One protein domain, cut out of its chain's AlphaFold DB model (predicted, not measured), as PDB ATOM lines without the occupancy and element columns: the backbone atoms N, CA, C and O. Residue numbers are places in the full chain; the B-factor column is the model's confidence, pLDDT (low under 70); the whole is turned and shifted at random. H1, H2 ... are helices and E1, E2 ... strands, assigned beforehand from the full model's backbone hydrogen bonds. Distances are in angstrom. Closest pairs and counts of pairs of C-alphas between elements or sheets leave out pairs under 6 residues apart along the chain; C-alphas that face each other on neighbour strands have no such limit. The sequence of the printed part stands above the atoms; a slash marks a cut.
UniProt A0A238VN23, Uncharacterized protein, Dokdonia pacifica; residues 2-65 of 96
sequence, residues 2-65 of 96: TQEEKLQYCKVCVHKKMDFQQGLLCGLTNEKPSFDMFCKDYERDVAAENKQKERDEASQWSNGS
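This is residues 2 to 65 of the 96 residues of an uncharacterized protein of Dokdonia pacifica (UniProt A0A238VN23). In a small body, the short helix H1 packs on the two-stranded hairpin E1 E2; a long loop, residues 27 to 45, leads on to H2, and residues 53 to 65 stick out as an arm. The 64 printed residues, in the order H1, E1, E2, H2, are of mixed class, with an antiparallel sheet E1 - E2. The whole is loose, radius of gyration of the C-alphas 13.6 A, spanning 41 by 24 by 23 A.

Start at H1, residues 3 to 11; its closest C-alpha pair with E2, residues 23 to 26, is Leu 7 and Leu 24, 7.3 A. E1, residues 16 to 19, forms a hairpin with E2, antiparallel at 140 degrees; look at N 17 and O 25, 2.8 A. H2, residues 46 to 60, is apart from H1 and E1. In H1 and H2 every O i to N i+4 pair is within hydrogen-bond range.

Find C-alpha 3 at (127.208, 166.261, 135.100), where H1 begins its 12.4 A. E1 covers 9.8 A, E2 10.1 A, and H2 21.1 A to C-alpha 60 at (134.438, 159.620, 111.535).

The C-alphas of Thr 29 and Ser 65 are farthest apart, 43.1 A. The printed part has no cut; the link E2 to H2 is long. Residues 58 to 65 are under pLDDT 70.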
ATOM      1  N   THR A   2     131.352 168.872 135.358       84.50
ATOM      2  CA  THR A   2     129.932 168.967 134.982       84.50
ATOM      3  C   THR A   2     129.268 167.589 135.041       84.50
ATOM      4  O   THR A   2     129.940 166.557 135.055       84.50
ATOM      5  N   GLN A   3     127.935 167.537 135.095       82.38
ATOM      6  CA  GLN A   3     127.208 166.261 135.100       82.38
ATOM      7  C   GLN A   3     127.497 165.426 133.841       82.38
ATOM      8  O   GLN A   3     127.609 164.203 133.919       82.38
ATOM      9  N   GLU A   4     127.669 166.083 132.696       84.06
ATOM     10  CA  GLU A   4     127.987 165.431 131.426       84.06
ATOM     11  C   GLU A   4     129.371 164.789 131.447       84.06
ATOM     12  O   GLU A   4     129.512 163.632 131.060       84.06
ATOM     13  N   GLU A   5     130.379 165.489 131.969       83.94
ATOM     14  CA  GLU A   5     131.721 164.934 132.139       83.94
ATOM     15  C   GLU A   5     131.684 163.691 133.038       83.94
ATOM     16  O   GLU A   5     132.292 162.670 132.709       83.94
ATOM     17  N   LYS A   6     130.930 163.739 134.151       85.62
ATOM     18  CA  LYS A   6     130.775 162.594 135.072       85.62
ATOM     19  C   LYS A   6     130.182 161.386 134.352       85.62
ATOM     20  O   LYS A   6     130.649 160.264 134.535       85.62
ATOM     21  N   LEU A   7     129.190 161.617 133.491       85.75
ATOM     22  CA  LEU A   7     128.583 160.581 132.657       85.75
ATOM     23  C   LEU A   7     129.577 160.011 131.637       85.75
ATOM     24  O   LEU A   7     129.611 158.796 131.467       85.75
ATOM     25  N   GLN A   8     130.400 160.842 130.986       86.31
ATOM     26  CA  GLN A   8     131.441 160.359 130.065       86.31
ATOM     27  C   GLN A   8     132.438 159.448 130.781       86.31
ATOM     28  O   GLN A   8     132.765 158.373 130.285       86.31
ATOM     29  N   TYR A   9     132.843 159.830 131.991       84.88
ATOM     30  CA  TYR A   9     133.734 159.023 132.815       84.88
ATOM     31  C   TYR A   9     133.077 157.697 133.238       84.88
ATOM     32  O   TYR A   9     133.675 156.629 133.131       84.88
ATOM     33  N   CYS A  10     131.802 157.729 133.635       88.75
ATOM     34  CA  CYS A  10     131.057 156.520 133.988       88.75
ATOM     35  C   CYS A  10     130.765 155.592 132.796       88.75
ATOM     36  O   CYS A  10     130.609 154.392 133.009       88.75
ATOM     37  N   LYS A  11     130.714 156.084 131.550       87.69
ATOM     38  CA  LYS A  11     130.487 155.238 130.357       87.69
ATOM     39  C   LYS A  11     131.593 154.204 130.134       87.69
ATOM     40  O   LYS A  11     131.316 153.122 129.622       87.69
ATOM     41  N   VAL A  12     132.821 154.523 130.529       89.38
ATOM     42  CA  VAL A  12     133.988 153.634 130.403       89.38
ATOM     43  C   VAL A  12     134.320 152.904 131.711       89.38
ATOM     44  O   VAL A  12     135.332 152.217 131.798       89.38
ATOM     45  N   CYS A  13     133.462 153.017 132.728       91.50
ATOM     46  CA  CYS A  13     133.603 152.292 133.989       91.50
ATOM     47  C   CYS A  13     133.092 150.844 133.855       91.50
ATOM     48  O   CYS A  13     132.116 150.587 133.138       91.50
ATOM     49  N   VAL A  14     133.716 149.906 134.574       92.50
ATOM     50  CA  VAL A  14     133.263 148.506 134.698       92.50
ATOM     51  C   VAL A  14     131.933 148.441 135.445       92.50
ATOM     52  O   VAL A  14     131.032 147.696 135.068       92.50
ATOM     53  N   HIS A  15     131.753 149.289 136.456       92.38
ATOM     54  CA  HIS A  15     130.539 149.333 137.269       92.38
ATOM     55  C   HIS A  15     129.402 150.139 136.631       92.38
ATOM     56  O   HIS A  15     128.534 150.638 137.342       92.38
ATOM     57  N   LYS A  16     129.376 150.320 135.309       90.81
ATOM     58  CA  LYS A  16     128.241 150.977 134.651       90.81
ATOM     59  C   LYS A  16     127.019 150.063 134.623       90.81
ATOM     60  O   LYS A  16     127.122 148.876 134.325       90.81
ATOM     61  N   LYS A  17     125.842 150.632 134.858       91.88
ATOM     62  CA  LYS A  17     124.559 149.947 134.710       91.88
ATOM     63  C   LYS A  17     123.624 150.819 133.886       91.88
ATOM     64  O   LYS A  17     123.398 151.973 134.223       91.88
ATOM     65  N   MET A  18     123.098 150.273 132.795       91.44
ATOM     66  CA  MET A  18     122.104 150.967 131.978       91.44
ATOM     67  C   MET A  18     120.714 150.604 132.485       91.44
ATOM     68  O   MET A  18     120.336 149.435 132.476       91.44
ATOM     69  N   ASP A  19     119.974 151.611 132.926       92.00
ATOM     70  CA  ASP A  19     118.570 151.513 133.287       92.00
ATOM     71  C   ASP A  19     117.719 152.215 132.222       92.00
ATOM     72  O   ASP A  19     118.004 153.345 131.825       92.00
ATOM     73  N   PHE A  20     116.673 151.550 131.735       88.94
ATOM     74  CA  PHE A  20     115.847 152.087 130.649       88.94
ATOM     75  C   PHE A  20     114.998 153.293 131.064       88.94
ATOM     76  O   PHE A  20     114.601 154.071 130.200       88.94
ATOM     77  N   GLN A  21     114.717 153.466 132.357       91.38
ATOM     78  CA  GLN A  21     113.933 154.593 132.858       91.38
ATOM     79  C   GLN A  21     114.824 155.756 133.299       91.38
ATOM     80  O   GLN A  21     114.476 156.917 133.094       91.38
ATOM     81  N   GLN A  22     115.971 155.457 133.908       88.62
ATOM     82  CA  GLN A  22     116.817 156.450 134.573       88.62
ATOM     83  C   GLN A  22     118.112 156.772 133.817       88.62
ATOM     84  O   GLN A  22     118.758 157.781 134.121       88.62
ATOM     85  N   GLY A  23     118.477 155.957 132.827       89.88
ATOM     86  CA  GLY A  23     119.693 156.093 132.033       89.88
ATOM     87  C   GLY A  23     120.902 155.406 132.669       89.88
ATOM     88  O   GLY A  23     120.814 154.295 133.184       89.88
ATOM     89  N   LEU A  24     122.067 156.053 132.592       90.44
ATOM     90  CA  LEU A  24     123.325 155.515 133.114       90.44
ATOM     91  C   LEU A  24     123.390 155.665 134.644       90.44
ATOM     92  O   LEU A  24     123.456 156.782 135.163       90.44
ATOM     93  N   LEU A  25     123.422 154.535 135.344       92.94
ATOM     94  CA  LEU A  25     123.568 154.420 136.793       92.94
ATOM     95  C   LEU A  25     124.894 153.740 137.157       92.94
ATOM     96  O   LEU A  25     125.505 153.033 136.351       92.94
ATOM     97  N   CYS A  26     125.325 153.928 138.402       91.19
ATOM     98  CA  CYS A  26     126.392 153.137 139.000       91.19
ATOM     99  C   CYS A  26     125.830 151.787 139.468       91.19
ATOM    100  O   CYS A  26     124.852 151.740 140.203       91.19
ATOM    101  N   GLY A  27     126.443 150.676 139.074       91.12
ATOM    102  CA  GLY A  27     126.055 149.324 139.475       91.12
ATOM    103  C   GLY A  27     126.349 149.003 140.943       91.12
ATOM    104  O   GLY A  27     125.739 148.083 141.479       91.12
ATOM    105  N   LEU A  28     127.231 149.770 141.595       91.12
ATOM    106  CA  LEU A  28     127.538 149.619 143.023       91.12
ATOM    107  C   LEU A  28     126.474 150.279 143.905       91.12
ATOM    108  O   LEU A  28     126.047 149.693 144.894       91.12
ATOM    109  N   THR A  29     126.025 151.483 143.538       90.44
ATOM    110  CA  THR A  29     125.067 152.262 144.343       90.44
ATOM    111  C   THR A  29     123.634 152.196 143.817       90.44
ATOM    112  O   THR A  29     122.705 152.508 144.547       90.44
ATOM    113  N   ASN A  30     123.431 151.768 142.567       90.81
ATOM    114  CA  ASN A  30     122.177 151.891 141.809       90.81
ATOM    115  C   ASN A  30     121.662 153.335 141.678       90.81
ATOM    116  O   ASN A  30     120.480 153.554 141.431       90.81
ATOM    117  N   GLU A  31     122.554 154.319 141.786       90.12
ATOM    118  CA  GLU A  31     122.221 155.739 141.695       90.12
ATOM    119  C   GLU A  31     122.975 156.426 140.554       90.12
ATOM    120  O   GLU A  31     123.940 155.896 139.988       90.12
ATOM    121  N   LYS A  32     122.528 157.636 140.205       89.38
ATOM    122  CA  LYS A  32     123.225 158.480 139.231       89.38
ATOM    123  C   LYS A  32     124.589 158.923 139.781       89.38
ATOM    124  O   LYS A  32     124.722 159.120 140.988       89.38
ATOM    125  N   PRO A  33     125.592 159.151 138.914       85.31
ATOM    126  CA  PRO A  33     126.916 159.602 139.338       85.31
ATOM    127  C   PRO A  33     126.849 160.936 140.106       85.31
ATOM    128  O   PRO A  33     126.560 161.979 139.517       85.31
ATOM    129  N   SER A  34     127.119 160.907 141.415       84.75
ATOM    130  CA  SER A  34     127.000 162.066 142.318       84.75
ATOM    131  C   SER A  34     128.338 162.601 142.853       84.75
ATOM    132  O   SER A  34     128.349 163.586 143.580       84.75
ATOM    133  N   PHE A  35     129.478 162.021 142.462       83.81
ATOM    134  CA  PHE A  35     130.809 162.428 142.941       83.81
ATOM    135  C   PHE A  35     131.227 163.828 142.457       83.81
ATOM    136  O   PHE A  35     130.915 164.206 141.332       83.81
ATOM    137  N   ASP A  36     131.961 164.596 143.269       80.50
ATOM    138  CA  ASP A  36     132.375 165.973 142.934       80.50
ATOM    139  C   ASP A  36     133.531 166.053 141.930       80.50
ATOM    140  O   ASP A  36     133.425 166.734 140.903       80.50
ATOM    141  N   MET A  37     134.629 165.349 142.220       81.00
ATOM    142  CA  MET A  37     135.840 165.351 141.388       81.00
ATOM    143  C   MET A  37     136.184 163.964 140.847       81.00
ATOM    144  O   MET A  37     136.421 163.824 139.654       81.00
ATOM    145  N   PHE A  38     136.174 162.934 141.699       82.56
ATOM    146  CA  PHE A  38     136.552 161.572 141.323       82.56
ATOM    147  C   PHE A  38     135.670 160.543 142.030       82.56
ATOM    148  O   PHE A  38     135.270 160.738 143.180       82.56
ATOM    149  N   CYS A  39     135.393 159.433 141.350       87.25
ATOM    150  CA  CYS A  39     134.769 158.258 141.949       87.25
ATOM    151  C   CYS A  39     135.863 157.359 142.538       87.25
ATOM    152  O   CYS A  39     136.819 157.021 141.842       87.25
ATOM    153  N   LYS A  40     135.739 156.998 143.821       88.38
ATOM    154  CA  LYS A  40     136.717 156.146 144.525       88.38
ATOM    155  C   LYS A  40     136.719 154.717 143.996       88.38
ATOM    156  O   LYS A  40     137.776 154.112 143.888       88.38
ATOM    157  N   ASP A  41     135.544 154.234 143.621       90.19
ATOM    158  CA  ASP A  41     135.322 152.891 143.093       90.19
ATOM    159  C   ASP A  41     135.417 152.862 141.562       90.19
ATOM    160  O   ASP A  41     134.849 151.995 140.910       90.19
ATOM    161  N   TYR A  42     136.061 153.858 140.949       89.81
ATOM    162  CA  TYR A  42     136.219 153.864 139.504       89.81
ATOM    163  C   TYR A  42     137.192 152.772 139.066       89.81
ATOM    164  O   TYR A  42     138.387 152.837 139.351       89.81
ATOM    165  N   GLU A  43     136.680 151.837 138.275       91.81
ATOM    166  CA  GLU A  43     137.474 150.822 137.601       91.81
ATOM    167  C   GLU A  43     137.290 150.953 136.089       91.81
ATOM    168  O   GLU A  43     136.167 150.984 135.578       91.81
ATOM    169  N   ARG A  44     138.403 151.068 135.359       88.50
ATOM    170  CA  ARG A  44     138.394 151.283 133.909       88.50
ATOM    171  C   ARG A  44     138.097 149.979 133.168       88.50
ATOM    172  O   ARG A  44     138.835 149.006 133.295       88.50
ATOM    173  N   ASP A  45     137.095 150.009 132.297       88.19
ATOM    174  CA  ASP A  45     136.738 148.917 131.391       88.19
ATOM    175  C   ASP A  45     137.471 149.075 130.047       88.19
ATOM    176  O   ASP A  45     136.956 149.667 129.097       88.19
ATOM    177  N   VAL A  46     138.705 148.562 129.973       86.06
ATOM    178  CA  VAL A  46     139.563 148.667 128.773       86.06
ATOM    179  C   VAL A  46     138.910 148.014 127.547       86.06
ATOM    180  O   VAL A  46     139.045 148.504 126.427       86.06
ATOM    181  N   ALA A  47     138.163 146.926 127.749       82.69
ATOM    182  CA  ALA A  47     137.479 146.229 126.667       82.69
ATOM    183  C   ALA A  47     136.317 147.057 126.096       82.69
ATOM    184  O   ALA A  47     136.135 147.096 124.877       82.69
ATOM    185  N   ALA A  48     135.539 147.733 126.949       75.88
ATOM    186  CA  ALA A  48     134.506 148.655 126.485       75.88
ATOM    187  C   ALA A  48     135.092 149.924 125.852       75.88
ATOM    188  O   ALA A  48     134.575 150.360 124.827       75.88
ATOM    189  N   GLU A  49     136.179 150.475 126.407       80.06
ATOM    190  CA  GLU A  49     136.862 151.658 125.863       80.06
ATOM    191  C   GLU A  49     137.332 151.412 124.420       80.06
ATOM    192  O   GLU A  49     137.067 152.227 123.535       80.06
ATOM    193  N   ASN A  50     137.959 150.260 124.161       81.00
ATOM    194  CA  ASN A  50     138.430 149.901 122.821       81.00
ATOM    195  C   ASN A  50     137.271 149.770 121.823       81.00
ATOM    196  O   ASN A  50     137.329 150.351 120.744       81.00
ATOM    197  N   LYS A  51     136.171 149.108 122.213       78.00
ATOM    198  CA  LYS A  51     134.975 148.982 121.358       78.00
ATOM    199  C   LYS A  51     134.330 150.325 121.024       78.00
ATOM    200  O   LYS A  51     133.690 150.461 119.983       78.00
ATOM    201  N   GLN A  52     134.426 151.298 121.927       74.19
ATOM    202  CA  GLN A  52     133.899 152.641 121.704       74.19
ATOM    203  C   GLN A  52     134.768 153.416 120.718       74.19
ATOM    204  O   GLN A  52     134.231 153.939 119.749       74.19
ATOM    205  N   LYS A  53     136.096 153.375 120.882       77.44
ATOM    206  CA  LYS A  53     137.038 153.988 119.932       77.44
ATOM    207  C   LYS A  53     136.872 153.437 118.520       77.44
ATOM    208  O   LYS A  53     136.778 154.215 117.582       77.44
ATOM    209  N   GLU A  54     136.721 152.122 118.375       77.25
ATOM    210  CA  GLU A  54     136.474 151.488 117.073       77.25
ATOM    211  C   GLU A  54     135.173 151.983 116.412       77.25
ATOM    212  O   GLU A  54     135.133 152.205 115.201       77.25
ATOM    213  N   ARG A  55     134.095 152.194 117.189       70.69
ATOM    214  CA  ARG A  55     132.852 152.788 116.660       70.69
ATOM    215  C   ARG A  55     133.018 154.259 116.300       70.69
ATOM    216  O   ARG A  55     132.481 154.683 115.277       70.69
ATOM    217  N   ASP A  56     133.713 155.021 117.133       71.81
ATOM    218  CA  ASP A  56     133.904 156.455 116.936       71.81
ATOM    219  C   ASP A  56     134.768 156.708 115.686       71.81
ATOM    220  O   ASP A  56     134.384 157.502 114.825       71.81
ATOM    221  N   GLU A  57     135.847 155.943 115.501       71.94
ATOM    222  CA  GLU A  57     136.697 155.966 114.302       71.94
ATOM    223  C   GLU A  57     135.926 155.545 113.039       71.94
ATOM    224  O   GLU A  57     136.012 156.214 112.004       71.94
ATOM    225  N   ALA A  58     135.096 154.498 113.123       67.56
ATOM    226  CA  ALA A  58     134.225 154.093 112.019       67.56
ATOM    227  C   ALA A  58     133.197 155.182 111.653       67.56
ATOM    228  O   ALA A  58     132.884 155.375 110.478       67.56
ATOM    229  N   SER A  59     132.693 155.928 112.641       62.94
ATOM    230  CA  SER A  59     131.744 157.025 112.420       62.94
ATOM    231  C   SER A  59     132.392 158.289 111.837       62.94
ATOM    232  O   SER A  59     131.716 159.108 111.202       62.94
ATOM    233  N   GLN A  60     133.704 158.456 112.019       59.28
ATOM    234  CA  GLN A  60     134.438 159.620 111.535       59.28
ATOM    235  C   GLN A  60     134.667 159.566 110.017       59.28
ATOM    236  O   GLN A  60     134.620 160.602 109.354       59.28
ATOM    237  N   TRP A  61     134.812 158.368 109.439       56.31
ATOM    238  CA  TRP A  61     134.939 158.187 107.987       56.31
ATOM    239  C   TRP A  61     133.631 158.458 107.220       56.31
ATOM    240  O   TRP A  61     133.665 158.753 106.027       56.31
ATOM    241  N   SER A  62     132.473 158.430 107.895       57.81
ATOM    242  CA  SER A  62     131.175 158.754 107.283       57.81
ATOM    243  C   SER A  62     130.743 160.217 107.432       57.81
ATOM    244  O   SER A  62     129.878 160.662 106.684       57.81
ATOM    245  N   ASN A  63     131.330 160.982 108.359       54.84
ATOM    246  CA  ASN A  63     130.908 162.359 108.673       54.84
ATOM    247  C   ASN A  63     131.890 163.441 108.186       54.84
ATOM    248  O   ASN A  63     131.883 164.569 108.670       54.84
ATOM    249  N   GLY A  64     132.729 163.114 107.204       47.12
ATOM    250  CA  GLY A  64     133.644 164.040 106.533       47.12
ATOM    251  C   GLY A  64     133.154 164.512 105.161       47.12
ATOM    252  O   GLY A  64     133.946 164.557 104.224       47.12
ATOM    253  N   SER A  65     131.860 164.808 104.991       44.25
ATOM    254  CA  SER A  65     131.365 165.500 103.788       44.25
ATOM    255  C   SER A  65     129.988 166.143 103.982       44.25
ATOM    256  O   SER A  65     129.096 165.993 103.156       44.25
TER     257      SER A  65